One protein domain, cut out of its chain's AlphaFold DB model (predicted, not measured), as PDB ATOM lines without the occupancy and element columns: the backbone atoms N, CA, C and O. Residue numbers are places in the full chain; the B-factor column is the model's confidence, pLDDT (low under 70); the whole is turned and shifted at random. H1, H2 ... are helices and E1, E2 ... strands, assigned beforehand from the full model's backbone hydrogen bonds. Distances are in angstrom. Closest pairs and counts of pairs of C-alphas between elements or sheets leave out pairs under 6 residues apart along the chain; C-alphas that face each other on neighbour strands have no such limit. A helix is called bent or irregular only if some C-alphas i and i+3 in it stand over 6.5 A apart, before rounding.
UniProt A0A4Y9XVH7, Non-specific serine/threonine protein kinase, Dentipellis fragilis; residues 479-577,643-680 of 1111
ATOM      1  N   LYS A 479      12.256 -31.662  51.572       46.00
ATOM      2  CA  LYS A 479      12.742 -31.419  52.944       46.00
ATOM      3  C   LYS A 479      12.805 -32.682  53.812       46.00
ATOM      4  O   LYS A 479      13.785 -32.844  54.526       46.00
ATOM      5  N   GLN A 480      11.798 -33.553  53.775       42.00
ATOM      6  CA  GLN A 480      11.746 -34.722  54.653       42.00
ATOM      7  C   GLN A 480      12.749 -35.798  54.211       42.00
ATOM      8  O   GLN A 480      13.473 -36.309  55.062       42.00
ATOM      9  N   ARG A 481      12.938 -36.034  52.899       44.59
ATOM     10  CA  ARG A 481      14.048 -36.896  52.446       44.59
ATOM     11  C   ARG A 481      15.410 -36.266  52.746       44.59
ATOM     12  O   ARG A 481      16.319 -36.994  53.111       44.59
ATOM     13  N   TYR A 482      15.567 -34.940  52.681       52.25
ATOM     14  CA  TYR A 482      16.802 -34.288  53.142       52.25
ATOM     15  C   TYR A 482      17.034 -34.427  54.659       52.25
ATOM     16  O   TYR A 482      18.186 -34.507  55.075       52.25
ATOM     17  N   LEU A 483      15.983 -34.502  55.485       52.97
ATOM     18  CA  LEU A 483      16.101 -34.808  56.919       52.97
ATOM     19  C   LEU A 483      16.462 -36.280  57.162       52.97
ATOM     20  O   LEU A 483      17.321 -36.560  57.991       52.97
ATOM     21  N   GLU A 484      15.872 -37.214  56.414       51.16
ATOM     22  CA  GLU A 484      16.271 -38.627  56.432       51.16
ATOM     23  C   GLU A 484      17.734 -38.799  56.015       51.16
ATOM     24  O   GLU A 484      18.492 -39.425  56.741       51.16
ATOM     25  N   LEU A 485      18.168 -38.165  54.920       54.50
ATOM     26  CA  LEU A 485      19.566 -38.188  54.484       54.50
ATOM     27  C   LEU A 485      20.505 -37.532  55.511       54.50
ATOM     28  O   LEU A 485      21.595 -38.042  55.751       54.50
ATOM     29  N   ALA A 486      20.088 -36.447  56.173       56.94
ATOM     30  CA  ALA A 486      20.864 -35.845  57.260       56.94
ATOM     31  C   ALA A 486      20.991 -36.770  58.488       56.94
ATOM     32  O   ALA A 486      22.028 -36.749  59.149       56.94
ATOM     33  N   ASN A 487      19.978 -37.599  58.765       57.50
ATOM     34  CA  ASN A 487      20.022 -38.629  59.806       57.50
ATOM     35  C   ASN A 487      20.873 -39.842  59.374       57.50
ATOM     36  O   ASN A 487      21.684 -40.323  60.164       57.50
ATOM     37  N   ASP A 488      20.754 -40.295  58.120       55.56
ATOM     38  CA  ASP A 488      21.567 -41.370  57.522       55.56
ATOM     39  C   ASP A 488      23.067 -40.995  57.479       55.56
ATOM     40  O   ASP A 488      23.934 -41.872  57.513       55.56
ATOM     41  N   MET A 489      23.383 -39.693  57.431       61.03
ATOM     42  CA  MET A 489      24.738 -39.129  57.511       61.03
ATOM     43  C   MET A 489      25.183 -38.728  58.934       61.03
ATOM     44  O   MET A 489      26.310 -38.243  59.094       61.03
ATOM     45  N   ASP A 490      24.366 -38.920  59.981       60.94
ATOM     46  CA  ASP A 490      24.777 -38.559  61.345       60.94
ATOM     47  C   ASP A 490      26.002 -39.380  61.784       60.94
ATOM     48  O   ASP A 490      26.099 -40.588  61.568       60.94
ATOM     49  N   ASN A 491      26.970 -38.705  62.405       64.44
ATOM     50  CA  ASN A 491      28.307 -39.224  62.729       64.44
ATOM     51  C   ASN A 491      29.159 -39.689  61.521       64.44
ATOM     52  O   ASN A 491      30.251 -40.213  61.741       64.44
ATOM     53  N   GLN A 492      28.726 -39.470  60.270       68.62
ATOM     54  CA  GLN A 492      29.507 -39.793  59.059       68.62
ATOM     55  C   GLN A 492      30.246 -38.580  58.460       68.62
ATOM     56  O   GLN A 492      31.133 -38.745  57.622       68.62
ATOM     57  N   PHE A 493      29.936 -37.358  58.907       75.88
ATOM     58  CA  PHE A 493      30.674 -36.153  58.523       75.88
ATOM     59  C   PHE A 493      31.975 -35.970  59.323       75.88
ATOM     60  O   PHE A 493      31.985 -35.977  60.555       75.88
ATOM     61  N   VAL A 494      33.072 -35.707  58.612       78.94
ATOM     62  CA  VAL A 494      34.406 -35.441  59.168       78.94
ATOM     63  C   VAL A 494      34.770 -33.972  58.934       78.94
ATOM     64  O   VAL A 494      35.038 -33.552  57.813       78.94
ATOM     65  N   GLY A 495      34.784 -33.160  59.991       81.75
ATOM     66  CA  GLY A 495      35.075 -31.727  59.880       81.75
ATOM     67  C   GLY A 495      35.123 -30.996  61.227       81.75
ATOM     68  O   GLY A 495      34.912 -31.628  62.268       81.75
ATOM     69  N   PRO A 496      35.372 -29.674  61.228       85.94
ATOM     70  CA  PRO A 496      35.713 -28.853  60.063       85.94
ATOM     71  C   PRO A 496      37.203 -28.959  59.685       85.94
ATOM     72  O   PRO A 496      38.076 -28.700  60.510       85.94
ATOM     73  N   MET A 497      37.502 -29.291  58.429       88.81
ATOM     74  CA  MET A 497      38.868 -29.288  57.886       88.81
ATOM     75  C   MET A 497      39.296 -27.868  57.467       88.81
ATOM     76  O   MET A 497      38.494 -27.167  56.843       88.81
ATOM     77  N   PRO A 498      40.541 -27.420  57.727       90.88
ATOM     78  CA  PRO A 498      41.034 -26.147  57.202       90.88
ATOM     79  C   PRO A 498      40.967 -26.110  55.668       90.88
ATOM     80  O   PRO A 498      41.382 -27.068  55.010       90.88
ATOM     81  N   VAL A 499      40.480 -25.017  55.066       88.75
ATOM     82  CA  VAL A 499      40.224 -25.003  53.602       88.75
ATOM     83  C   VAL A 499      41.516 -25.170  52.797       88.75
ATOM     84  O   VAL A 499      41.516 -25.786  51.735       88.75
ATOM     85  N   ALA A 500      42.634 -24.650  53.312       87.69
ATOM     86  CA  ALA A 500      43.945 -24.785  52.682       87.69
ATOM     87  C   ALA A 500      44.447 -26.239  52.656       87.69
ATOM     88  O   ALA A 500      45.074 -26.637  51.676       87.69
ATOM     89  N   ASP A 501      44.141 -27.031  53.690       88.88
ATOM     90  CA  ASP A 501      44.493 -28.451  53.743       88.88
ATOM     91  C   ASP A 501      43.557 -29.277  52.854       88.88
ATOM     92  O   ASP A 501      44.027 -30.115  52.092       88.88
ATOM     93  N   PHE A 502      42.252 -28.982  52.850       89.44
ATOM     94  CA  PHE A 502      41.293 -29.625  51.942       89.44
ATOM     95  C   PHE A 502      41.673 -29.410  50.465       89.44
ATOM     96  O   PHE A 502      41.773 -30.359  49.689       89.44
ATOM     97  N   LEU A 503      41.976 -28.161  50.085       88.19
ATOM     98  CA  LEU A 503      42.472 -27.827  48.746       88.19
ATOM     99  C   LEU A 503      43.863 -28.410  48.458       88.19
ATOM    100  O   LEU A 503      44.256 -28.442  47.300       88.19
ATOM    101  N   LYS A 504      44.645 -28.824  49.460       88.50
ATOM    102  CA  LYS A 504      45.962 -29.454  49.268       88.50
ATOM    103  C   LYS A 504      45.844 -30.964  49.069       88.50
ATOM    104  O   LYS A 504      46.551 -31.498  48.219       88.50
ATOM    105  N   ASP A 505      44.982 -31.617  49.842       86.75
ATOM    106  CA  ASP A 505      44.907 -33.078  49.924       86.75
ATOM    107  C   ASP A 505      44.016 -33.683  48.828       86.75
ATOM    108  O   ASP A 505      44.383 -34.700  48.245       86.75
ATOM    109  N   PHE A 506      42.888 -33.043  48.492       85.56
ATOM    110  CA  PHE A 506      41.926 -33.579  47.511       85.56
ATOM    111  C   PHE A 506      42.069 -32.995  46.103       85.56
ATOM    112  O   PHE A 506      41.542 -33.551  45.143       85.56
ATOM    113  N   LEU A 507      42.763 -31.860  45.959       87.50
ATOM    114  CA  LEU A 507      42.809 -31.088  44.716       87.50
ATOM    115  C   LEU A 507      44.255 -30.742  44.333       87.50
ATOM    116  O   LEU A 507      44.761 -29.681  44.719       87.50
ATOM    117  N   PRO A 508      44.930 -31.600  43.541       87.00
ATOM    118  CA  PRO A 508      46.210 -31.286  42.915       87.00
ATOM    119  C   PRO A 508      46.240 -29.879  42.306       87.00
ATOM    120  O   PRO A 508      45.246 -29.392  41.765       87.00
ATOM    121  N   LYS A 509      47.388 -29.202  42.405       84.94
ATOM    122  CA  LYS A 509      47.556 -27.866  41.816       84.94
ATOM    123  C   LYS A 509      47.342 -27.942  40.304       84.94
ATOM    124  O   LYS A 509      47.965 -28.768  39.644       84.94
ATOM    125  N   ALA A 510      46.500 -27.055  39.778       83.25
ATOM    126  CA  ALA A 510      46.307 -26.909  38.341       83.25
ATOM    127  C   ALA A 510      47.625 -26.495  37.643       83.25
ATOM    128  O   ALA A 510      48.479 -25.876  38.290       83.25
ATOM    129  N   PRO A 511      47.802 -26.791  36.337       81.94
ATOM    130  CA  PRO A 511      49.032 -26.471  35.600       81.94
ATOM    131  C   PRO A 511      49.357 -24.971  35.564       81.94
ATOM    132  O   PRO A 511      50.521 -24.582  35.488       81.94
ATOM    133  N   THR A 512      48.327 -24.129  35.634       83.69
ATOM    134  CA  THR A 512      48.409 -22.665  35.625       83.69
ATOM    135  C   THR A 512      47.624 -22.064  36.805       83.69
ATOM    136  O   THR A 512      46.714 -22.711  37.334       83.69
ATOM    137  N   PRO A 513      47.964 -20.845  37.273       83.19
ATOM    138  CA  PRO A 513      47.252 -20.193  38.375       83.19
ATOM    139  C   PRO A 513      45.779 -19.910  38.046       83.19
ATOM    140  O   PRO A 513      45.457 -19.588  36.904       83.19
ATOM    141  N   CYS A 514      44.905 -19.966  39.056       82.69
ATOM    142  CA  CYS A 514      43.487 -19.639  38.897       82.69
ATOM    143  C   CYS A 514      43.292 -18.187  38.399       82.69
ATOM    144  O   CYS A 514      43.861 -17.263  38.996       82.69
ATOM    145  N   PRO A 515      42.503 -17.954  37.329       82.00
ATOM    146  CA  PRO A 515      42.196 -16.613  36.842       82.00
ATOM    147  C   PRO A 515      41.538 -15.722  37.913       82.00
ATOM    148  O   PRO A 515      40.683 -16.185  38.672       82.00
ATOM    149  N   PRO A 516      41.861 -14.415  37.968       74.88
ATOM    150  CA  PRO A 516      41.252 -13.506  38.931       74.88
ATOM    151  C   PRO A 516      39.761 -13.296  38.624       74.88
ATOM    152  O   PRO A 516      39.378 -12.573  37.700       74.88
ATOM    153  N   VAL A 517      38.900 -13.885  39.459       72.88
ATOM    154  CA  VAL A 517      37.436 -13.723  39.372       72.88
ATOM    155  C   VAL A 517      37.016 -12.258  39.544       72.88
ATOM    156  O   VAL A 517      36.009 -11.826  38.975       72.88
ATOM    157  N   GLY A 518      37.788 -11.491  40.321       66.31
ATOM    158  CA  GLY A 518      37.479 -10.121  40.732       66.31
ATOM    159  C   GLY A 518      36.174 -10.025  41.529       66.31
ATOM    160  O   GLY A 518      35.602 -11.027  41.962       66.31
ATOM    161  N   GLY A 519      35.634  -8.813  41.657       67.06
ATOM    162  CA  GLY A 519      34.355  -8.541  42.331       67.06
ATOM    163  C   GLY A 519      33.088  -9.170  41.713       67.06
ATOM    164  O   GLY A 519      31.987  -8.759  42.077       67.06
ATOM    165  N   ARG A 520      33.191 -10.148  40.795       75.56
ATOM    166  CA  ARG A 520      32.036 -10.856  40.201       75.56
ATOM    167  C   ARG A 520      31.211 -11.575  41.276       75.56
ATOM    168  O   ARG A 520      30.023 -11.297  41.408       75.56
ATOM    169  N   PHE A 521      31.843 -12.411  42.107       80.69
ATOM    170  CA  PHE A 521      31.156 -13.116  43.202       80.69
ATOM    171  C   PHE A 521      30.694 -12.192  44.340       80.69
ATOM    172  O   PHE A 521      29.774 -12.547  45.072       80.69
ATOM    173  N   HIS A 522      31.257 -10.986  44.476       79.56
ATOM    174  CA  HIS A 522      30.794 -10.016  45.473       79.56
ATOM    175  C   HIS A 522      29.335  -9.588  45.234       79.56
ATOM    176  O   HIS A 522      28.566  -9.450  46.185       79.56
ATOM    177  N   LYS A 523      28.928  -9.462  43.962       76.25
ATOM    178  CA  LYS A 523      27.558  -9.090  43.565       76.25
ATOM    179  C   LYS A 523      26.502 -10.121  43.984       76.25
ATOM    180  O   LYS A 523      25.349  -9.751  44.185       76.25
ATOM    181  N   LEU A 524      26.893 -11.385  44.175       80.25
ATOM    182  CA  LEU A 524      25.981 -12.471  44.557       80.25
ATOM    183  C   LEU A 524      25.387 -12.297  45.966       80.25
ATOM    184  O   LEU A 524      24.335 -12.857  46.251       80.25
ATOM    185  N   ARG A 525      25.995 -11.472  46.834       76.19
ATOM    186  CA  ARG A 525      25.450 -11.154  48.172       76.19
ATOM    187  C   ARG A 525      24.102 -10.428  48.142       76.19
ATOM    188  O   ARG A 525      23.382 -10.461  49.131       76.19
ATOM    189  N   SER A 526      23.802  -9.734  47.046       77.19
ATOM    190  CA  SER A 526      22.594  -8.916  46.859       77.19
ATOM    191  C   SER A 526      21.583  -9.544  45.891       77.19
ATOM    192  O   SER A 526      20.679  -8.859  45.417       77.19
ATOM    193  N   VAL A 527      21.750 -10.824  45.554       79.38
ATOM    194  CA  VAL A 527      20.898 -11.531  44.590       79.38
ATOM    195  C   VAL A 527      19.689 -12.165  45.299       79.38
ATOM    196  O   VAL A 527      19.890 -12.889  46.274       79.38
ATOM    197  N   PRO A 528      18.446 -11.929  44.827       76.94
ATOM    198  CA  PRO A 528      17.264 -12.661  45.285       76.94
ATOM    199  C   PRO A 528      17.422 -14.166  45.070       76.94
ATOM    200  O   PRO A 528      18.009 -14.589  44.070       76.94
ATOM    201  N   LYS A 529      16.900 -14.975  45.998       70.25
ATOM    202  CA  LYS A 529      17.175 -16.420  46.031       70.25
ATOM    203  C   LYS A 529      16.724 -17.130  44.750       70.25
ATOM    204  O   LYS A 529      17.399 -18.044  44.310       70.25
ATOM    205  N   GLU A 530      15.650 -16.671  44.113       71.38
ATOM    206  CA  GLU A 530      15.076 -17.247  42.887       71.38
ATOM    207  C   GLU A 530      15.923 -16.993  41.625       71.38
ATOM    208  O   GLU A 530      15.519 -17.373  40.528       71.38
ATOM    209  N   LYS A 531      17.050 -16.280  41.756       77.00
ATOM    210  CA  LYS A 531      17.980 -15.944  40.665       77.00
ATOM    211  C   LYS A 531      19.441 -16.177  41.056       77.00
ATOM    212  O   LYS A 531      20.333 -15.610  40.415       77.00
ATOM    213  N   PHE A 532      19.695 -16.929  42.130       83.44
ATOM    214  CA  PHE A 532      21.048 -17.158  42.630       83.44
ATOM    215  C   PHE A 532      21.844 -18.045  41.671       83.44
ATOM    216  O   PHE A 532      22.975 -17.714  41.326       83.44
ATOM    217  N   GLU A 533      21.223 -19.112  41.180       83.56
ATOM    218  CA  GLU A 533      21.831 -20.148  40.350       83.56
ATOM    219  C   GLU A 533      22.254 -19.578  38.992       83.56
ATOM    220  O   GLU A 533      23.425 -19.668  38.626       83.56
ATOM    221  N   ASP A 534      21.353 -18.883  38.287       83.12
ATOM    222  CA  ASP A 534      21.661 -18.243  36.999       83.12
ATOM    223  C   ASP A 534      22.783 -17.203  37.115       83.12
ATOM    224  O   ASP A 534      23.672 -17.134  36.263       83.12
ATOM    225  N   GLN A 535      22.780 -16.396  38.182       84.62
ATOM    226  CA  GLN A 535      23.814 -15.377  38.383       84.62
ATOM    227  C   GLN A 535      25.139 -15.972  38.865       84.62
ATOM    228  O   GLN A 535      26.196 -15.462  38.490       84.62
ATOM    229  N   PHE A 536      25.112 -17.067  39.626       87.00
ATOM    230  CA  PHE A 536      26.303 -17.836  39.977       87.00
ATOM    231  C   PHE A 536      26.933 -18.461  38.725       87.00
ATOM    232  O   PHE A 536      28.120 -18.259  38.476       87.00
ATOM    233  N   ILE A 537      26.136 -19.132  37.890       85.50
ATOM    234  CA  ILE A 537      26.575 -19.739  36.624       85.50
ATOM    235  C   ILE A 537      27.120 -18.671  35.672       85.50
ATOM    236  O   ILE A 537      28.209 -18.834  35.124       85.50
ATOM    237  N   SER A 538      26.417 -17.544  35.530       84.44
ATOM    238  CA  SER A 538      26.883 -16.395  34.747       84.44
ATOM    239  C   SER A 538      28.220 -15.857  35.273       84.44
ATOM    240  O   SER A 538      29.147 -15.647  34.490       84.44
ATOM    241  N   ALA A 539      28.383 -15.714  36.594       84.56
ATOM    242  CA  ALA A 539      29.634 -15.261  37.202       84.56
ATOM    243  C   ALA A 539      30.795 -16.258  37.022       84.56
ATOM    244  O   ALA A 539      31.919 -15.821  36.765       84.56
ATOM    245  N   VAL A 540      30.535 -17.570  37.115       85.25
ATOM    246  CA  VAL A 540      31.516 -18.635  36.843       85.25
ATOM    247  C   VAL A 540      31.931 -18.603  35.372       85.25
ATOM    248  O   VAL A 540      33.114 -18.411  35.083       85.25
ATOM    249  N   ASN A 541      30.976 -18.684  34.441       82.50
ATOM    250  CA  ASN A 541      31.244 -18.692  33.000       82.50
ATOM    251  C   ASN A 541      31.983 -17.415  32.558       82.50
ATOM    252  O   ASN A 541      33.031 -17.499  31.919       82.50
ATOM    253  N   ALA A 542      31.527 -16.236  32.995       81.25
ATOM    254  CA  ALA A 542      32.159 -14.951  32.683       81.25
ATOM    255  C   ALA A 542      33.510 -14.714  33.389       81.25
ATOM    256  O   ALA A 542      34.124 -13.664  33.175       81.25
ATOM    257  N   SER A 543      33.969 -15.635  34.246       80.50
ATOM    258  CA  SER A 543      35.295 -15.601  34.884       80.50
ATOM    259  C   SER A 543      36.313 -16.572  34.273       80.50
ATOM    260  O   SER A 543      37.499 -16.446  34.561       80.50
ATOM    261  N   GLY A 544      35.876 -17.513  33.427       80.94
ATOM    262  CA  GLY A 544      36.756 -18.478  32.756       80.94
ATOM    263  C   GLY A 544      37.309 -19.604  33.643       80.94
ATOM    264  O   GLY A 544      38.051 -20.441  33.143       80.94
ATOM    265  N   ILE A 545      36.933 -19.679  34.927       84.75
ATOM    266  CA  ILE A 545      37.469 -20.669  35.889       84.75
ATOM    267  C   ILE A 545      37.009 -22.123  35.649       84.75
ATOM    268  O   ILE A 545      37.411 -23.024  36.380       84.75
ATOM    269  N   CYS A 546      36.171 -22.351  34.637       84.31
ATOM    270  CA  CYS A 546      35.725 -23.665  34.185       84.31
ATOM    271  C   CYS A 546      35.971 -23.790  32.666       84.31
ATOM    272  O   CYS A 546      35.044 -23.562  31.880       84.31
ATOM    273  N   PRO A 547      37.207 -24.107  32.221       77.75
ATOM    274  CA  PRO A 547      37.523 -24.295  30.806       77.75
ATOM    275  C   PRO A 547      36.755 -25.483  30.216       77.75
ATOM    276  O   PRO A 547      35.967 -25.283  29.296       77.75
ATOM    277  N   ASP A 548      36.860 -26.666  30.824       79.75
ATOM    278  CA  ASP A 548      36.309 -27.913  30.263       79.75
ATOM    279  C   ASP A 548      34.916 -28.275  30.805       79.75
ATOM    280  O   ASP A 548      34.293 -29.237  30.359       79.75
ATOM    281  N   LEU A 549      34.416 -27.514  31.783       82.69
ATOM    282  CA  LEU A 549      33.143 -27.761  32.465       82.69
ATOM    283  C   LEU A 549      32.135 -26.649  32.166       82.69
ATOM    284  O   LEU A 549      32.463 -25.464  32.238       82.69
ATOM    285  N   ALA A 550      30.899 -27.030  31.859       80.88
ATOM    286  CA  ALA A 550      29.753 -26.138  31.766       80.88
ATOM    287  C   ALA A 550      28.801 -26.413  32.937       80.88
ATOM    288  O   ALA A 550      28.445 -27.561  33.210       80.88
ATOM    289  N   LEU A 551      28.407 -25.348  33.635       82.56
ATOM    290  CA  LEU A 551      27.400 -25.396  34.689       82.56
ATOM    291  C   LEU A 551      26.033 -25.068  34.075       82.56
ATOM    292  O   LEU A 551      25.918 -24.127  33.288       82.56
ATOM    293  N   PHE A 552      25.003 -25.811  34.467       77.00
ATOM    294  CA  PHE A 552      23.635 -25.660  33.978       77.00
ATOM    295  C   PHE A 552      22.679 -25.469  35.149       77.00
ATOM    296  O   PHE A 552      22.713 -26.252  36.098       77.00
ATOM    297  N   ASN A 553      21.798 -24.467  35.063       76.75
ATOM    298  CA  ASN A 553      20.700 -24.330  36.014       76.75
ATOM    299  C   ASN A 553      19.774 -25.536  35.829       76.75
ATOM    300  O   ASN A 553      19.280 -25.806  34.726       76.75
ATOM    301  N   THR A 554      19.580 -26.281  36.909       69.94
ATOM    302  CA  THR A 554      18.709 -27.449  36.957       69.94
ATOM    303  C   THR A 554      17.550 -27.295  37.933       69.94
ATOM    304  O   THR A 554      16.663 -28.146  37.900       69.94
ATOM    305  N   THR A 555      17.445 -26.183  38.663       66.12
ATOM    306  CA  THR A 555      16.268 -25.821  39.472       66.12
ATOM    307  C   THR A 555      14.993 -25.637  38.626       66.12
ATOM    308  O   THR A 555      13.896 -25.816  39.146       66.12
ATOM    309  N   THR A 556      15.100 -25.306  37.327       51.41
ATOM    310  CA  THR A 556      13.941 -24.893  36.494       51.41
ATOM    311  C   THR A 556      13.533 -25.818  35.338       51.41
ATOM    312  O   THR A 556      12.362 -25.812  34.976       51.41
ATOM    313  N   LYS A 557      14.433 -26.624  34.751       52.09
ATOM    314  CA  LYS A 557      14.064 -27.594  33.687       52.09
ATOM    315  C   LYS A 557      13.276 -28.772  34.281       52.09
ATOM    316  O   LYS A 557      13.769 -29.357  35.251       52.09
ATOM    317  N   ALA A 558      12.139 -29.185  33.728       40.75
ATOM    318  CA  ALA A 558      11.378 -30.307  34.285       40.75
ATOM    319  C   ALA A 558      11.844 -31.693  33.771       40.75
ATOM    320  O   ALA A 558      13.004 -31.913  33.407       40.75
ATOM    321  N   GLY A 559      10.968 -32.695  33.911       49.72
ATOM    322  CA  GLY A 559      11.337 -34.111  33.895       49.72
ATOM    323  C   GLY A 559      11.388 -34.754  32.509       49.72
ATOM    324  O   GLY A 559      10.341 -35.003  31.911       49.72
ATOM    325  N   LYS A 560      12.606 -35.114  32.067       38.41
ATOM    326  CA  LYS A 560      12.921 -36.312  31.242       38.41
ATOM    327  C   LYS A 560      14.407 -36.494  30.908       38.41
ATOM    328  O   LYS A 560      14.795 -37.581  30.506       38.41
ATOM    329  N   GLN A 561      15.232 -35.454  31.054       37.78
ATOM    330  CA  GLN A 561      16.645 -35.478  30.637       37.78
ATOM    331  C   GLN A 561      17.617 -36.066  31.687       37.78
ATOM    332  O   GLN A 561      18.793 -36.253  31.390       37.78
ATOM    333  N   TYR A 562      17.138 -36.361  32.899       38.34
ATOM    334  CA  TYR A 562      17.927 -36.903  34.011       38.34
ATOM    335  C   TYR A 562      17.148 -38.038  34.684       38.34
ATOM    336  O   TYR A 562      15.938 -37.919  34.861       38.34
ATOM    337  N   ALA A 563      17.835 -39.116  35.068       38.59
ATOM    338  CA  ALA A 563      17.234 -40.353  35.585       38.59
ATOM    339  C   ALA A 563      17.164 -40.420  37.130       38.59
ATOM    340  O   ALA A 563      17.175 -41.501  37.714       38.59
ATOM    341  N   TYR A 564      17.128 -39.261  37.794       44.41
ATOM    342  CA  TYR A 564      17.176 -39.133  39.253       44.41
ATOM    343  C   TYR A 564      15.958 -38.351  39.760       44.41
ATOM    344  O   TYR A 564      15.726 -37.229  39.307       44.41
ATOM    345  N   ASP A 565      15.236 -38.897  40.744       39.00
ATOM    346  CA  ASP A 565      14.123 -38.198  41.418       39.00
ATOM    347  C   ASP A 565      14.599 -36.995  42.251       39.00
ATOM    348  O   ASP A 565      13.833 -36.080  42.556       39.00
ATOM    349  N   GLN A 566      15.882 -36.987  42.624       47.75
ATOM    350  CA  GLN A 566      16.546 -35.860  43.269       47.75
ATOM    351  C   GLN A 566      17.465 -35.162  42.276       47.75
ATOM    352  O   GLN A 566      18.323 -35.784  41.651       47.75
ATOM    353  N   LYS A 567      17.293 -33.847  42.157       53.84
ATOM    354  CA  LYS A 567      17.980 -33.020  41.173       53.84
ATOM    355  C   LYS A 567      18.776 -31.925  41.890       53.84
ATOM    356  O   LYS A 567      18.184 -31.224  42.709       53.84
ATOM    357  N   PRO A 568      20.082 -31.757  41.614       61.19
ATOM    358  CA  PRO A 568      20.839 -30.638  42.162       61.19
ATOM    359  C   PRO A 568      20.363 -29.324  41.531       61.19
ATOM    360  O   PRO A 568      19.978 -29.296  40.359       61.19
ATOM    361  N   ASP A 569      20.446 -28.221  42.273       70.75
ATOM    362  CA  ASP A 569      20.105 -26.882  41.761       70.75
ATOM    363  C   ASP A 569      20.984 -26.477  40.562       70.75
ATOM    364  O   ASP A 569      20.525 -25.845  39.609       70.75
ATOM    365  N   ILE A 570      22.247 -26.921  40.571       75.12
ATOM    366  CA  ILE A 570      23.206 -26.729  39.482       75.12
ATOM    367  C   ILE A 570      23.856 -28.070  39.128       75.12
ATOM    368  O   ILE A 570      24.592 -28.644  39.931       75.12
ATOM    369  N   SER A 571      23.632 -28.535  37.902       74.25
ATOM    370  CA  SER A 571      24.352 -29.663  37.306       74.25
ATOM    371  C   SER A 571      25.618 -29.188  36.598       74.25
ATOM    372  O   SER A 571      25.675 -28.081  36.059       74.25
ATOM    373  N   VAL A 572      26.627 -30.056  36.539       75.19
ATOM    374  CA  VAL A 572      27.876 -29.809  35.808       75.19
ATOM    375  C   VAL A 572      28.054 -30.890  34.748       75.19
ATOM    376  O   VAL A 572      28.009 -32.077  35.062       75.19
ATOM    377  N   CYS A 573      28.280 -30.488  33.500       71.88
ATOM    378  CA  CYS A 573      28.635 -31.400  32.414       71.88
ATOM    379  C   CYS A 573      29.962 -30.965  31.782       71.88
ATOM    380  O   CYS A 573      30.385 -29.816  31.911       71.88
ATOM    381  N   ILE A 574      30.630 -31.886  31.095       73.06
ATOM    382  CA  ILE A 574      31.842 -31.577  30.330       73.06
ATOM    383  C   ILE A 574      31.424 -30.922  29.010       73.06
ATOM    384  O   ILE A 574      30.443 -31.344  28.398       73.06
ATOM    385  N   LYS A 575      32.152 -29.892  28.574       75.06
ATOM    386  CA  LYS A 575      31.939 -29.281  27.259       75.06
ATOM    387  C   LYS A 575      32.389 -30.268  26.189       75.06
ATOM    388  O   LYS A 575      33.577 -30.553  26.069       75.06
ATOM    389  N   THR A 576      31.444 -30.784  25.414       48.47
ATOM    390  CA  THR A 576      31.731 -31.604  24.235       48.47
ATOM    391  C   THR A 576      32.358 -30.730  23.156       48.47
ATOM    392  O   THR A 576      31.656 -30.051  22.410       48.47
ATOM    393  N   THR A 577      33.689 -30.744  23.068       34.94
ATOM    394  CA  THR A 577      34.382 -30.316  21.854       34.94
ATOM    395  C   THR A 577      33.937 -31.217  20.704       34.94
ATOM    396  O   THR A 577      33.972 -32.442  20.809       34.94
ATOM    397  N   SER A 643      28.289 -41.856  37.529       30.80
ATOM    398  CA  SER A 643      29.041 -41.380  38.687       30.80
ATOM    399  C   SER A 643      28.493 -42.080  39.929       30.80
ATOM    400  O   SER A 643      27.493 -41.639  40.497       30.80
ATOM    401  N   TYR A 644      29.119 -43.185  40.335       35.72
ATOM    402  CA  TYR A 644      28.785 -43.909  41.565       35.72
ATOM    403  C   TYR A 644      29.272 -43.132  42.801       35.72
ATOM    404  O   TYR A 644      30.207 -43.541  43.485       35.72
ATOM    405  N   ALA A 645      28.643 -41.986  43.072       35.22
ATOM    406  CA  ALA A 645      28.857 -41.210  44.287       35.22
ATOM    407  C   ALA A 645      28.284 -41.981  45.488       35.22
ATOM    408  O   ALA A 645      27.074 -41.996  45.713       35.22
ATOM    409  N   VAL A 646      29.170 -42.663  46.215       44.16
ATOM    410  CA  VAL A 646      28.855 -43.481  47.390       44.16
ATOM    411  C   VAL A 646      29.677 -42.953  48.557       44.16
ATOM    412  O   VAL A 646      30.832 -43.335  48.756       44.16
ATOM    413  N   ASP A 647      29.089 -42.036  49.320       51.97
ATOM    414  CA  ASP A 647      29.786 -41.371  50.416       51.97
ATOM    415  C   ASP A 647      29.844 -42.294  51.642       51.97
ATOM    416  O   ASP A 647      28.973 -42.304  52.514       51.97
ATOM    417  N   CYS A 648      30.935 -43.055  51.768       55.09
ATOM    418  CA  CYS A 648      31.307 -43.744  53.011       55.09
ATOM    419  C   CYS A 648      31.812 -42.736  54.073       55.09
ATOM    420  O   CYS A 648      32.929 -42.848  54.585       55.09
ATOM    421  N   GLY A 649      30.989 -41.725  54.358       65.50
ATOM    422  CA  GLY A 649      31.323 -40.508  55.091       65.50
ATOM    423  C   GLY A 649      31.965 -39.427  54.216       65.50
ATOM    424  O   GLY A 649      32.749 -39.717  53.311       65.50
ATOM    425  N   ALA A 650      31.668 -38.164  54.532       77.25
ATOM    426  CA  ALA A 650      32.073 -36.990  53.754       77.25
ATOM    427  C   ALA A 650      32.905 -35.999  54.588       77.25
ATOM    428  O   ALA A 650      32.656 -35.807  55.782       77.25
ATOM    429  N   ILE A 651      33.882 -35.335  53.961       80.38
ATOM    430  CA  ILE A 651      34.737 -34.333  54.620       80.38
ATOM    431  C   ILE A 651      34.181 -32.927  54.389       80.38
ATOM    432  O   ILE A 651      33.930 -32.525  53.255       80.38
ATOM    433  N   VAL A 652      34.022 -32.163  55.471       84.94
ATOM    434  CA  VAL A 652      33.462 -30.804  55.453       84.94
ATOM    435  C   VAL A 652      34.531 -29.805  55.878       84.94
ATOM    436  O   VAL A 652      35.181 -29.983  56.910       84.94
ATOM    437  N   THR A 653      34.703 -28.726  55.114       86.81
ATOM    438  CA  THR A 653      35.646 -27.660  55.470       86.81
ATOM    439  C   THR A 653      35.122 -26.776  56.606       86.81
ATOM    440  O   THR A 653      33.935 -26.760  56.938       86.81
ATOM    441  N   GLU A 654      35.996 -25.950  57.172       87.62
ATOM    442  CA  GLU A 654      35.582 -24.732  57.866       87.62
ATOM    443  C   GLU A 654      34.754 -23.809  56.944       87.62
ATOM    444  O   GLU A 654      34.826 -23.884  55.713       87.62
ATOM    445  N   ARG A 655      33.948 -22.921  57.540       85.19
ATOM    446  CA  ARG A 655      33.121 -21.964  56.788       85.19
ATOM    447  C   ARG A 655      33.992 -20.852  56.205       85.19
ATOM    448  O   ARG A 655      34.634 -20.122  56.957       85.19
ATOM    449  N   PHE A 656      33.934 -20.659  54.889       85.00
ATOM    450  CA  PHE A 656      34.676 -19.611  54.187       85.00
ATOM    451  C   PHE A 656      33.768 -18.638  53.424       85.00
ATOM    452  O   PHE A 656      32.619 -18.923  53.099       85.00
ATOM    453  N   ASP A 657      34.311 -17.456  53.133       82.56
ATOM    454  CA  ASP A 657      33.633 -16.390  52.395       82.56
ATOM    455  C   ASP A 657      33.972 -16.489  50.902       82.56
ATOM    456  O   ASP A 657      34.998 -15.976  50.450       82.56
ATOM    457  N   PHE A 658      33.107 -17.164  50.138       82.25
ATOM    458  CA  PHE A 658      33.293 -17.410  48.703       82.25
ATOM    459  C   PHE A 658      33.225 -16.144  47.826       82.25
ATOM    460  O   PHE A 658      33.480 -16.218  46.625       82.25
ATOM    461  N   THR A 659      32.886 -14.986  48.403       78.25
ATOM    462  CA  THR A 659      32.645 -13.731  47.668       78.25
ATOM    463  C   THR A 659      33.839 -12.766  47.664       78.25
ATOM    464  O   THR A 659      33.754 -11.677  47.093       78.25
ATOM    465  N   LYS A 660      34.952 -13.158  48.299       75.44
ATOM    466  CA  LYS A 660      36.254 -12.471  48.235       75.44
ATOM    467  C   LYS A 660      36.947 -12.752  46.900       75.44
ATOM    468  O   LYS A 660      36.721 -13.796  46.303       75.44
ATOM    469  N   GLU A 661      37.840 -11.865  46.460       60.75
ATOM    470  CA  GLU A 661      38.563 -12.050  45.189       60.75
ATOM    471  C   GLU A 661      39.477 -13.287  45.215       60.75
ATOM    472  O   GLU A 661      39.505 -14.055  44.258       60.75
ATOM    473  N   SER A 662      40.136 -13.549  46.349       67.94
ATOM    474  CA  SER A 662      40.830 -14.812  46.636       67.94
ATOM    475  C   SER A 662      39.848 -15.884  47.145       67.94
ATOM    476  O   SER A 662      39.965 -16.360  48.278       67.94
ATOM    477  N   SER A 663      38.815 -16.197  46.359       77.81
ATOM    478  CA  SER A 663      37.761 -17.142  46.755       77.81
ATOM    479  C   SER A 663      38.272 -18.591  46.762       77.81
ATOM    480  O   SER A 663      38.688 -19.080  45.708       77.81
ATOM    481  N   PRO A 664      38.164 -19.337  47.880       84.44
ATOM    482  CA  PRO A 664      38.495 -20.763  47.887       84.44
ATOM    483  C   PRO A 664      37.602 -21.593  46.954       84.44
ATOM    484  O   PRO A 664      38.043 -22.618  46.448       84.44
ATOM    485  N   LEU A 665      36.376 -21.128  46.672       87.12
ATOM    486  CA  LEU A 665      35.473 -21.762  45.706       87.12
ATOM    487  C   LEU A 665      35.965 -21.596  44.260       87.12
ATOM    488  O   LEU A 665      35.764 -22.487  43.442       87.12
ATOM    489  N   ALA A 666      36.639 -20.487  43.944       87.06
ATOM    490  CA  ALA A 666      37.235 -20.296  42.624       87.06
ATOM    491  C   ALA A 666      38.437 -21.222  42.411       87.06
ATOM    492  O   ALA A 666      38.534 -21.882  41.383       87.06
ATOM    493  N   GLU A 667      39.314 -21.317  43.414       88.38
ATOM    494  CA  GLU A 667      40.445 -22.251  43.415       88.38
ATOM    495  C   GLU A 667      39.973 -23.717  43.363       88.38
ATOM    496  O   GLU A 667      40.564 -24.526  42.649       88.38
ATOM    497  N   PHE A 668      38.873 -24.049  44.054       90.31
ATOM    498  CA  PHE A 668      38.206 -25.350  43.962       90.31
ATOM    499  C   PHE A 668      37.736 -25.646  42.530       90.31
ATOM    500  O   PHE A 668      38.153 -26.649  41.959       90.31
ATOM    501  N   LEU A 669      36.911 -24.774  41.932       88.38
ATOM    502  CA  LEU A 669      36.353 -24.980  40.585       88.38
ATOM    503  C   LEU A 669      37.450 -25.045  39.511       88.38
ATOM    504  O   LEU A 669      37.402 -25.898  38.620       88.38
ATOM    505  N   TRP A 670      38.480 -24.205  39.637       89.00
ATOM    506  CA  TRP A 670      39.641 -24.215  38.752       89.00
ATOM    507  C   TRP A 670      40.419 -25.530  38.827       89.00
ATOM    508  O   TRP A 670      40.703 -26.135  37.797       89.00
ATOM    509  N   ARG A 671      40.725 -26.038  40.025       89.81
ATOM    510  CA  ARG A 671      41.417 -27.331  40.150       89.81
ATOM    511  C   ARG A 671      40.528 -28.502  39.738       89.81
ATOM    512  O   ARG A 671      40.996 -29.376  39.018       89.81
ATOM    513  N   PHE A 672      39.250 -28.492  40.119       88.44
ATOM    514  CA  PHE A 672      38.284 -29.543  39.787       88.44
ATOM    515  C   PHE A 672      38.068 -29.684  38.269       88.44
ATOM    516  O   PHE A 672      37.999 -30.798  37.742       88.44
ATOM    517  N   SER A 673      38.038 -28.563  37.541       87.50
ATOM    518  CA  SER A 673      37.979 -28.575  36.075       87.50
ATOM    519  C   SER A 673      39.242 -29.139  35.413       87.50
ATOM    520  O   SER A 673      39.113 -29.726  34.348       87.50
ATOM    521  N   HIS A 674      40.407 -29.121  36.067       87.00
ATOM    522  CA  HIS A 674      41.634 -29.763  35.566       87.00
ATOM    523  C   HIS A 674      41.818 -31.231  36.012       87.00
ATOM    524  O   HIS A 674      42.790 -31.873  35.612       87.00
ATOM    525  N   LEU A 675      40.916 -31.788  36.831       86.06
ATOM    526  CA  LEU A 675      40.977 -33.199  37.232       86.06
ATOM    527  C   LEU A 675      40.588 -34.146  36.087       86.06
ATOM    528  O   LEU A 675      39.645 -33.885  35.340       86.06
ATOM    529  N   SER A 676      41.251 -35.301  36.019       84.50
ATOM    530  CA  SER A 676      40.827 -36.417  35.163       84.50
ATOM    531  C   SER A 676      39.493 -37.028  35.621       84.50
ATOM    532  O   SER A 676      39.092 -36.881  36.776       84.50
ATOM    533  N   TYR A 677      38.824 -37.779  34.737       80.44
ATOM    534  CA  TYR A 677      37.571 -38.485  35.048       80.44
ATOM    535  C   TYR A 677      37.639 -39.296  36.356       80.44
ATOM    536  O   TYR A 677      36.760 -39.146  37.202       80.44
ATOM    537  N   ALA A 678      38.700 -40.088  36.550       80.25
ATOM    538  CA  ALA A 678      38.890 -40.894  37.758       80.25
ATOM    539  C   ALA A 678      39.041 -40.027  39.022       80.25
ATOM    540  O   ALA A 678      38.426 -40.307  40.046       80.25
ATOM    541  N   GLN A 679      39.793 -38.924  38.942       82.06
ATOM    542  CA  GLN A 679      39.964 -37.982  40.058       82.06
ATOM    543  C   GLN A 679      38.682 -37.202  40.398       82.06
ATOM    544  O   GLN A 679      38.548 -36.721  41.519       82.06
ATOM    545  N   ARG A 680      37.728 -37.088  39.461       78.94
ATOM    546  CA  ARG A 680      36.374 -36.562  39.718       78.94
ATOM    547  C   ARG A 680      35.389 -37.631  40.229       78.94
ATOM    548  O   ARG A 680      34.209 -37.326  40.371       78.94
TER     549      ARG A 680
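AT A GLANCE: This is residues 479 to 577 and 643 to 680 of the 1111 residues of the protein "Non-specific serine/threonine protein kinase" of Dentipellis fragilis (UniProt A0A4Y9XVH7). Two small lobes lie apart with helix H5 between them: one holds the strand hairpin E2 and E3 with the helical hairpin H3 and H4 packed on it through H4, the other holds the strand pair E1 and E4 with the short helix H2 at one end. Residues 482 to 488 of H1 stick out beyond the second lobe. The printed part has 137 residues, with five named helices and four named strands in the order H1 E1 H2 H3 H4 E2 E3 E4 H5; the class is mixed, helices and strands, with under half of the residues in named elements. One sheet is parallel, E1 beside E4, and the other antiparallel, E2 beside E3. The whole is compact, with a radius of gyration of the C-alphas of 16.1 A, and spans 39 by 35 by 35 A.

HOW THE PARTS SIT: E2, residues 549 to 553, and E3, residues 570 to 574, form an antiparallel hairpin at 150 degrees, with N 550 and O 573 2.8 A apart, within hydrogen-bond range. H4, residues 529 to 541, comes closest to E2 at the C-alphas of Ile 537 and Leu 551, 6.0 A. H3, residues 518 to 526, touches H4 as a helical hairpin at a shallow tilt of 7 degrees, opposite ways; the C-alphas of Arg 520 and Ala 539, the closest, are 5.8 A apart. H5, residues 664 to 673, comes closest to E2 at the C-alphas of Ser 673 and Leu 549, 6.1 A. H5 only just touches H2, residues 499 to 505, with 3 pairs of C-alphas within 8 A, the closest Phe 668 and Leu 503 at 6.9 A; their tilt is a shallow 25 degrees, the same way. E1, residues 493 to 497, and E4, residues 650 to 653, are parallel at 25 degrees, with N 494 and O 650 2.9 A apart, within hydrogen-bond range. Val 499 of H2 and Thr 653 of E4 have the closest C-alphas of those two, 5.6 A. H1, residues 479 to 488, touches no helix. In H1, H2 and H5 every O i to N i+4 pair is within hydrogen-bond range; in H4 7 of 9 are, and in H3 0 of 5, beside 5 of 6 O i to N i+3 pairs.

IN THESE COORDINATES: H1 begins at C-alpha 479, (12.742, -31.419, 52.944), and is 14.1 A long. H4 is 19.3 A long and irregular, with C-alphas 530 and 533 7.8 A apart; H3, 16.1 A, is irregular too, with C-alphas 518 and 521 7.4 A apart. E2 is 13.4 A and E3 13.5 A long. E1 is 10.7 A, E4 10.1 A and H2 10.0 A long. H5, 14.2 A, ends at C-alpha 673, (37.979, -28.575, 36.075).

THE WHOLE: The C-alphas of Gln 480 and Thr 512 are the farthest apart, 43.0 A. Residues 578 to 642 are not printed, and C-alphas 577 and 643 are 20.8 A apart across the cut. The links H2 to H3 and E2 to E3 are long, with 12 and 16 residues. The mean pLDDT of the printed part is 72.7, and 42 residues are under 70, among them 479 to 492 and 554 to 568.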